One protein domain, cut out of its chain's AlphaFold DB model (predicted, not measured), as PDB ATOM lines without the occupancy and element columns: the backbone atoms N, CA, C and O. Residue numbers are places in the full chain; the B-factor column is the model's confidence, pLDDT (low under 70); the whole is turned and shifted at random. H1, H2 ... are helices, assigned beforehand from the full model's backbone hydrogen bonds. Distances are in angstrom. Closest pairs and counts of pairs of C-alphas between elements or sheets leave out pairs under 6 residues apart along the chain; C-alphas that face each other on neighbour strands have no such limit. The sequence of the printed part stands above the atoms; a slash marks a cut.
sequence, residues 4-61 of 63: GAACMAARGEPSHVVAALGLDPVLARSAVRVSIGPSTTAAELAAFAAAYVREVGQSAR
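AT A GLANCE: This is residues 4 to 61 of the 63 residues of the protein "Cysteine desulfurase NifS" of Planctomycetes bacterium (UniProt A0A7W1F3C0). One long, straight helix, H4, and the long link before it, residues 30 to 41, make a wide, open U: the link runs out from H3, turns round at residues 37 to 41, and H4 folds back in the opposite direction with a gap between it and the link, most of H4 standing free. At the other end of that link lie the short helices H2 and H3, joined at a corner, while H1 is off by itself. The printed part has 58 residues with four named helices, in the order H1, H2, H3, H4, and no named strand; the class is all helix. The whole is loose, with a radius of gyration of the C-alphas of 13.8 A, and spans 34 by 31 by 22 A.

IN THESE COORDINATES: H4, residues 42 to 59, is 25.7 A long from first to last C-alpha, from C-alpha 42 at (-30.059, -40.316, 15.698) to C-alpha 59 at (-13.589, -22.096, 8.101). H3, residues 25 to 29, measures 6.2 A, and H2, residues 16 to 19, 5.0 A. H1, residues 4 to 9, measures 9.0 A and begins at C-alpha 4 at (-26.349, -17.281, 25.348).

HOW THE PARTS SIT: H4 is apart from H1, H2 and H3. H2 and H3 only just touch, and only at the corner by their tight link, with 3 pairs of C-alphas within 8 A; the closest C-alphas, those of Val 18 and Ala 28, are 6.0 A apart. H1 is apart from H2 and H3. In H1, H3 and H4 every O i to N i+4 pair is within hydrogen-bond range; H2 is too short for such a pair.

THE WHOLE: The C-alphas farthest apart, those of Pro 38 and Arg 61, are 35.2 A apart. The printed part has no cut. H3 to H4 is a long link of 12 residues, and H1 to H2 a short one of 6. Residues 37 to 44, of which 42 to 44 belong to H4, and residues 49 to 61, of which 49 to 59 belong to H4, stand free. The mean pLDDT of the printed part is 82.5; residues 4 to 14 and residue 61 are under 70.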
ATOM      1  N   GLY A   4     -27.207 -17.642  24.213       40.69
ATOM      2  CA  GLY A   4     -26.349 -17.281  25.348       40.69
ATOM      3  C   GLY A   4     -24.893 -17.766  25.243       40.69
ATOM      4  O   GLY A   4     -23.995 -17.076  25.710       40.69
ATOM      5  N   ALA A   5     -24.625 -18.900  24.584       49.38
ATOM      6  CA  ALA A   5     -23.259 -19.352  24.295       49.38
ATOM      7  C   ALA A   5     -22.599 -18.515  23.183       49.38
ATOM      8  O   ALA A   5     -21.407 -18.226  23.252       49.38
ATOM      9  N   ALA A   6     -23.387 -18.070  22.198       47.72
ATOM     10  CA  ALA A   6     -22.926 -17.156  21.153       47.72
ATOM     11  C   ALA A   6     -22.601 -15.749  21.701       47.72
ATOM     12  O   ALA A   6     -21.626 -15.143  21.269       47.72
ATOM     13  N   CYS A   7     -23.348 -15.250  22.697       46.09
ATOM     14  CA  CYS A   7     -23.030 -13.972  23.350       46.09
ATOM     15  C   CYS A   7     -21.689 -13.992  24.105       46.09
ATOM     16  O   CYS A   7     -21.002 -12.976  24.140       46.09
ATOM     17  N   MET A   8     -21.285 -15.130  24.679       49.75
ATOM     18  CA  MET A   8     -19.965 -15.257  25.318       49.75
ATOM     19  C   MET A   8     -18.830 -15.395  24.298       49.75
ATOM     20  O   MET A   8     -17.729 -14.916  24.559       49.75
ATOM     21  N   ALA A   9     -19.096 -15.967  23.117       53.22
ATOM     22  CA  ALA A   9     -18.118 -16.023  22.027       53.22
ATOM     23  C   ALA A   9     -17.682 -14.619  21.555       53.22
ATOM     24  O   ALA A   9     -16.548 -14.441  21.122       53.22
ATOM     25  N   ALA A  10     -18.542 -13.605  21.710       50.38
ATOM     26  CA  ALA A  10     -18.238 -12.220  21.347       50.38
ATOM     27  C   ALA A  10     -17.202 -11.536  22.267       50.38
ATOM     28  O   ALA A  10     -16.642 -10.511  21.886       50.38
ATOM     29  N   ARG A  11     -16.927 -12.078  23.466       57.53
ATOM     30  CA  ARG A  11     -15.956 -11.504  24.421       57.53
ATOM     31  C   ARG A  11     -14.498 -11.885  24.132       57.53
ATOM     32  O   ARG A  11     -13.608 -11.307  24.744       57.53
ATOM     33  N   GLY A  12     -14.246 -12.832  23.224       62.84
ATOM     34  CA  GLY A  12     -12.904 -13.217  22.759       62.84
ATOM     35  C   GLY A  12     -12.049 -14.036  23.740       62.84
ATOM     36  O   GLY A  12     -11.130 -14.728  23.300       62.84
ATOM     37  N   GLU A  13     -12.343 -14.011  25.041       66.69
ATOM     38  CA  GLU A  13     -11.626 -14.818  26.036       66.69
ATOM     39  C   GLU A  13     -12.116 -16.279  26.073       66.69
ATOM     40  O   GLU A  13     -13.328 -16.530  26.078       66.69
ATOM     41  N   PRO A  14     -11.194 -17.263  26.118       69.56
ATOM     42  CA  PRO A  14     -11.552 -18.670  26.226       69.56
ATOM     43  C   PRO A  14     -12.214 -18.971  27.576       69.56
ATOM     44  O   PRO A  14     -11.978 -18.307  28.584       69.56
ATOM     45  N   SER A  15     -13.028 -20.028  27.615       79.69
ATOM     46  CA  SER A  15     -13.604 -20.530  28.867       79.69
ATOM     47  C   SER A  15     -12.505 -20.818  29.894       79.69
ATOM     48  O   SER A  15     -11.551 -21.525  29.570       79.69
ATOM     49  N   HIS A  16     -12.677 -20.369  31.144       83.44
ATOM     50  CA  HIS A  16     -11.704 -20.636  32.215       83.44
ATOM     51  C   HIS A  16     -11.438 -22.143  32.410       83.44
ATOM     52  O   HIS A  16     -10.314 -22.535  32.704       83.44
ATOM     53  N   VAL A  17     -12.447 -22.999  32.169       88.12
ATOM     54  CA  VAL A  17     -12.304 -24.461  32.250       88.12
ATOM     55  C   VAL A  17     -11.407 -24.967  31.129       88.12
ATOM     56  O   VAL A  17     -10.530 -25.785  31.365       88.12
ATOM     57  N   VAL A  18     -11.619 -24.479  29.904       86.06
ATOM     58  CA  VAL A  18     -10.821 -24.887  28.739       86.06
ATOM     59  C   VAL A  18      -9.388 -24.366  28.867       86.06
ATOM     60  O   VAL A  18      -8.454 -25.091  28.548       86.06
ATOM     61  N   ALA A  19      -9.202 -23.153  29.395       84.44
ATOM     62  CA  ALA A  19      -7.882 -22.595  29.683       84.44
ATOM     63  C   ALA A  19      -7.118 -23.424  30.732       84.44
ATOM     64  O   ALA A  19      -5.921 -23.661  30.578       84.44
ATOM     65  N   ALA A  20      -7.809 -23.935  31.756       89.62
ATOM     66  CA  ALA A  20      -7.214 -24.790  32.783       89.62
ATOM     67  C   ALA A  20      -6.727 -26.156  32.258       89.62
ATOM     68  O   ALA A  20      -5.946 -26.817  32.937       89.62
ATOM     69  N   LEU A  21      -7.136 -26.576  31.052       90.31
ATOM     70  CA  LEU A  21      -6.639 -27.806  30.420       90.31
ATOM     71  C   LEU A  21      -5.198 -27.680  29.891       90.31
ATOM     72  O   LEU A  21      -4.640 -28.676  29.444       90.31
ATOM     73  N   GLY A  22      -4.602 -26.480  29.909       88.81
ATOM     74  CA  GLY A  22      -3.229 -26.263  29.438       88.81
ATOM     75  C   GLY A  22      -3.056 -26.439  27.925       88.81
ATOM     76  O   GLY A  22      -1.957 -26.733  27.460       88.81
ATOM     77  N   LEU A  23      -4.140 -26.295  27.155       87.75
ATOM     78  CA  LEU A  23      -4.117 -26.371  25.695       87.75
ATOM     79  C   LEU A  23      -3.496 -25.111  25.085       87.75
ATOM     80  O   LEU A  23      -3.566 -24.024  25.664       87.75
ATOM     81  N   ASP A  24      -2.961 -25.250  23.871       88.44
ATOM     82  CA  ASP A  24      -2.522 -24.108  23.071       88.44
ATOM     83  C   ASP A  24      -3.652 -23.056  22.949       88.44
ATOM     84  O   ASP A  24      -4.810 -23.433  22.730       88.44
ATOM     85  N   PRO A  25      -3.367 -21.742  23.066       82.94
ATOM     86  CA  PRO A  25      -4.398 -20.707  23.025       82.94
ATOM     87  C   PRO A  25      -5.251 -20.708  21.750       82.94
ATOM     88  O   PRO A  25      -6.428 -20.350  21.809       82.94
ATOM     89  N   VAL A  26      -4.691 -21.092  20.598       83.25
ATOM     90  CA  VAL A  26      -5.439 -21.236  19.341       83.25
ATOM     91  C   VAL A  26      -6.432 -22.389  19.466       83.25
ATOM     92  O   VAL A  26      -7.614 -22.213  19.162       83.25
ATOM     93  N   LEU A  27      -5.990 -23.532  19.996       83.12
ATOM     94  CA  LEU A  27      -6.858 -24.687  20.234       83.12
ATOM     95  C   LEU A  27      -7.942 -24.379  21.273       83.12
ATOM     96  O   LEU A  27      -9.114 -24.682  21.041       83.12
ATOM     97  N   ALA A  28      -7.595 -23.705  22.371       85.00
ATOM     98  CA  ALA A  28      -8.533 -23.325  23.425       85.00
ATOM     99  C   ALA A  28      -9.659 -22.408  22.912       85.00
ATOM    100  O   ALA A  28     -10.810 -22.547  23.331       85.00
ATOM    101  N   ARG A  29      -9.353 -21.504  21.969       82.12
ATOM    102  CA  ARG A  29     -10.349 -20.639  21.312       82.12
ATOM    103  C   ARG A  29     -11.255 -21.386  20.331       82.12
ATOM    104  O   ARG A  29     -12.356 -20.923  20.061       82.12
ATOM    105  N   SER A  30     -10.816 -22.532  19.816       84.25
ATOM    106  CA  SER A  30     -11.567 -23.333  18.838       84.25
ATOM    107  C   SER A  30     -12.518 -24.367  19.463       84.25
ATOM    108  O   SER A  30     -13.192 -25.111  18.750       84.25
ATOM    109  N   ALA A  31     -12.593 -24.431  20.796       84.94
ATOM    110  CA  ALA A  31     -13.369 -25.441  21.504       84.94
ATOM    111  C   ALA A  31     -14.889 -25.273  21.308       84.94
ATOM    112  O   ALA A  31     -15.472 -24.239  21.638       84.94
ATOM    113  N   VAL A  32     -15.557 -26.340  20.857       85.44
ATOM    114  CA  VAL A  32     -17.022 -26.411  20.729       85.44
ATOM    115  C   VAL A  32     -17.565 -27.501  21.650       85.44
ATOM    116  O   VAL A  32     -17.183 -28.663  21.543       85.44
ATOM    117  N   ARG A  33     -18.501 -27.144  22.539       87.50
ATOM    118  CA  ARG A  33     -19.219 -28.104  23.393       87.50
ATOM    119  C   ARG A  33     -20.620 -28.367  22.849       87.50
ATOM    120  O   ARG A  33     -21.429 -27.443  22.739       87.50
ATOM    121  N   VAL A  34     -20.939 -29.635  22.626       89.38
ATOM    122  CA  VAL A  34     -22.279 -30.103  22.248       89.38
ATOM    123  C   VAL A  34     -22.834 -30.939  23.396       89.38
ATOM    124  O   VAL A  34     -22.137 -31.792  23.933       89.38
ATOM    125  N   SER A  35     -24.070 -30.667  23.809       89.94
ATOM    126  CA  SER A  35     -24.754 -31.420  24.864       89.94
ATOM    127  C   SER A  35     -25.890 -32.220  24.234       89.94
ATOM    128  O   SER A  35     -26.656 -31.663  23.451       89.94
ATOM    129  N   ILE A  36     -25.973 -33.506  24.568       93.56
ATOM    130  CA  ILE A  36     -26.937 -34.471  24.027       93.56
ATOM    131  C   ILE A  36     -27.806 -34.944  25.191       93.56
ATOM    132  O   ILE A  36     -27.289 -35.169  26.286       93.56
ATOM    133  N   GLY A  37     -29.115 -35.053  24.972       93.94
ATOM    134  CA  GLY A  37     -30.073 -35.469  25.995       93.94
ATOM    135  C   GLY A  37     -30.918 -36.667  25.558       93.94
ATOM    136  O   GLY A  37     -30.841 -37.079  24.402       93.94
ATOM    137  N   PRO A  38     -31.768 -37.206  26.449       96.25
ATOM    138  CA  PRO A  38     -32.599 -38.378  26.157       96.25
ATOM    139  C   PRO A  38     -33.562 -38.204  24.974       96.25
ATOM    140  O   PRO A  38     -33.966 -39.184  24.361       96.25
ATOM    141  N   SER A  39     -33.940 -36.964  24.654       96.94
ATOM    142  CA  SER A  39     -34.805 -36.638  23.518       96.94
ATOM    143  C   SER A  39     -34.047 -36.426  22.206       96.94
ATOM    144  O   SER A  39     -34.687 -36.211  21.181       96.94
ATOM    145  N   THR A  40     -32.710 -36.435  22.217       97.00
ATOM    146  CA  THR A  40     -31.916 -36.263  20.999       97.00
ATOM    147  C   THR A  40     -31.977 -37.530  20.157       97.00
ATOM    148  O   THR A  40     -31.663 -38.626  20.618       97.00
ATOM    149  N   THR A  41     -32.358 -37.371  18.897       97.88
ATOM    150  CA  THR A  41     -32.535 -38.471  17.952       97.88
ATOM    151  C   THR A  41     -31.266 -38.744  17.145       97.88
ATOM    152  O   THR A  41     -30.423 -37.869  16.934       97.88
ATOM    153  N   ALA A  42     -31.147 -39.963  16.611       97.31
ATOM    154  CA  ALA A  42     -30.059 -40.316  15.698       97.31
ATOM    155  C   ALA A  42     -30.046 -39.440  14.430       97.31
ATOM    156  O   ALA A  42     -28.979 -39.091  13.930       97.31
ATOM    157  N   ALA A  43     -31.226 -39.044  13.938       98.00
ATOM    158  CA  ALA A  43     -31.357 -38.164  12.781       98.00
ATOM    159  C   ALA A  43     -30.780 -36.765  13.056       98.00
ATOM    160  O   ALA A  43     -30.056 -36.222  12.223       98.00
ATOM    161  N   GLU A  44     -31.036 -36.205  14.241       96.88
ATOM    162  CA  GLU A  44     -30.465 -34.917  14.652       96.88
ATOM    163  C   GLU A  44     -28.944 -34.989  14.810       96.88
ATOM    164  O   GLU A  44     -28.245 -34.066  14.394       96.88
ATOM    165  N   LEU A  45     -28.413 -36.092  15.351       96.06
ATOM    166  CA  LEU A  45     -26.965 -36.300  15.448       96.06
ATOM    167  C   LEU A  45     -26.311 -36.392  14.066       96.06
ATOM    168  O   LEU A  45     -25.280 -35.760  13.835       96.06
ATOM    169  N   ALA A  46     -26.922 -37.129  13.135       97.44
ATOM    170  CA  ALA A  46     -26.433 -37.243  11.764       97.44
ATOM    171  C   ALA A  46     -26.450 -35.884  11.045       97.44
ATOM    172  O   ALA A  46     -25.460 -35.494  10.422       97.44
ATOM    173  N   ALA A  47     -27.542 -35.129  11.187       96.94
ATOM    174  CA  ALA A  47     -27.659 -33.789  10.626       96.94
ATOM    175  C   ALA A  47     -26.623 -32.823  11.229       96.94
ATOM    176  O   ALA A  47     -25.981 -32.072  10.491       96.94
ATOM    177  N   PHE A  48     -26.412 -32.870  12.549       95.31
ATOM    178  CA  PHE A  48     -25.390 -32.073  13.225       95.31
ATOM    179  C   PHE A  48     -23.985 -32.405  12.716       95.31
ATOM    180  O   PHE A  48     -23.244 -31.490  12.369       95.31
ATOM    181  N   ALA A  49     -23.621 -33.687  12.631       95.38
ATOM    182  CA  ALA A  49     -22.299 -34.104  12.170       95.38
ATOM    183  C   ALA A  49     -22.027 -33.645  10.729       95.38
ATOM    184  O   ALA A  49     -20.975 -33.067  10.452       95.38
ATOM    185  N   ALA A  50     -22.998 -33.829   9.827       96.88
ATOM    186  CA  ALA A  50     -22.889 -33.385   8.440       96.88
ATOM    187  C   ALA A  50     -22.723 -31.860   8.333       96.88
ATOM    188  O   ALA A  50     -21.880 -31.373   7.575       96.88
ATOM    189  N   ALA A  51     -23.495 -31.097   9.113       95.12
ATOM    190  CA  ALA A  51     -23.358 -29.648   9.167       95.12
ATOM    191  C   ALA A  51     -21.995 -29.232   9.739       95.12
ATOM    192  O   ALA A  51     -21.301 -28.431   9.124       95.12
ATOM    193  N   TYR A  52     -21.573 -29.808  10.864       93.38
ATOM    194  CA  TYR A  52     -20.315 -29.465  11.527       93.38
ATOM    195  C   TYR A  52     -19.100 -29.669  10.615       93.38
ATOM    196  O   TYR A  52     -18.280 -28.763  10.479       93.38
ATOM    197  N   VAL A  53     -19.014 -30.814   9.926       94.69
ATOM    198  CA  VAL A  53     -17.924 -31.096   8.975       94.69
ATOM    199  C   VAL A  53     -17.889 -30.066   7.847       94.69
ATOM    200  O   VAL A  53     -16.813 -29.587   7.483       94.69
ATOM    201  N   ARG A  54     -19.055 -29.692   7.310       94.69
ATOM    202  CA  ARG A  54     -19.152 -28.671   6.261       94.69
ATOM    203  C   ARG A  54     -18.641 -27.314   6.752       94.69
ATOM    204  O   ARG A  54     -17.785 -26.734   6.092       94.69
ATOM    205  N   GLU A  55     -19.127 -26.829   7.893       90.69
ATOM    206  CA  GLU A  55     -18.787 -25.490   8.402       90.69
ATOM    207  C   GLU A  55     -17.313 -25.383   8.833       90.69
ATOM    208  O   GLU A  55     -16.627 -24.410   8.506       90.69
ATOM    209  N   VAL A  56     -16.784 -26.404   9.518       89.50
ATOM    210  CA  VAL A  56     -15.365 -26.436   9.914       89.50
ATOM    211  C   VAL A  56     -14.471 -26.532   8.682       89.50
ATOM    212  O   VAL A  56     -13.479 -25.813   8.585       89.50
ATOM    213  N   GLY A  57     -14.846 -27.354   7.697       86.62
ATOM    214  CA  GLY A  57     -14.118 -27.462   6.436       86.62
ATOM    215  C   GLY A  57     -14.132 -26.180   5.596       86.62
ATOM    216  O   GLY A  57     -13.239 -25.986   4.776       86.62
ATOM    217  N   GLN A  58     -15.125 -25.305   5.761       82.25
ATOM    218  CA  GLN A  58     -15.144 -23.979   5.133       82.25
ATOM    219  C   GLN A  58     -14.266 -22.989   5.900       82.25
ATOM    220  O   GLN A  58     -13.442 -22.308   5.297       82.25
ATOM    221  N   SER A  59     -14.382 -22.972   7.227       77.19
ATOM    222  CA  SER A  59     -13.589 -22.096   8.101       77.19
ATOM    223  C   SER A  59     -12.086 -22.375   7.993       77.19
ATOM    224  O   SER A  59     -11.293 -21.443   7.947       77.19
ATOM    225  N   ALA A  60     -11.690 -23.646   7.867       72.62
ATOM    226  CA  ALA A  60     -10.294 -24.051   7.689       72.62
ATOM    227  C   ALA A  60      -9.687 -23.637   6.334       72.62
ATOM    228  O   ALA A  60      -8.473 -23.666   6.184       72.62
ATOM    229  N   ARG A  61     -10.516 -23.296   5.339       63.00
ATOM    230  CA  ARG A  61     -10.065 -22.828   4.016       63.00
ATOM    231  C   ARG A  61     -10.036 -21.306   3.894       63.00
ATOM    232  O   ARG A  61      -9.536 -20.799   2.898       63.00
TER     233      ARG A  61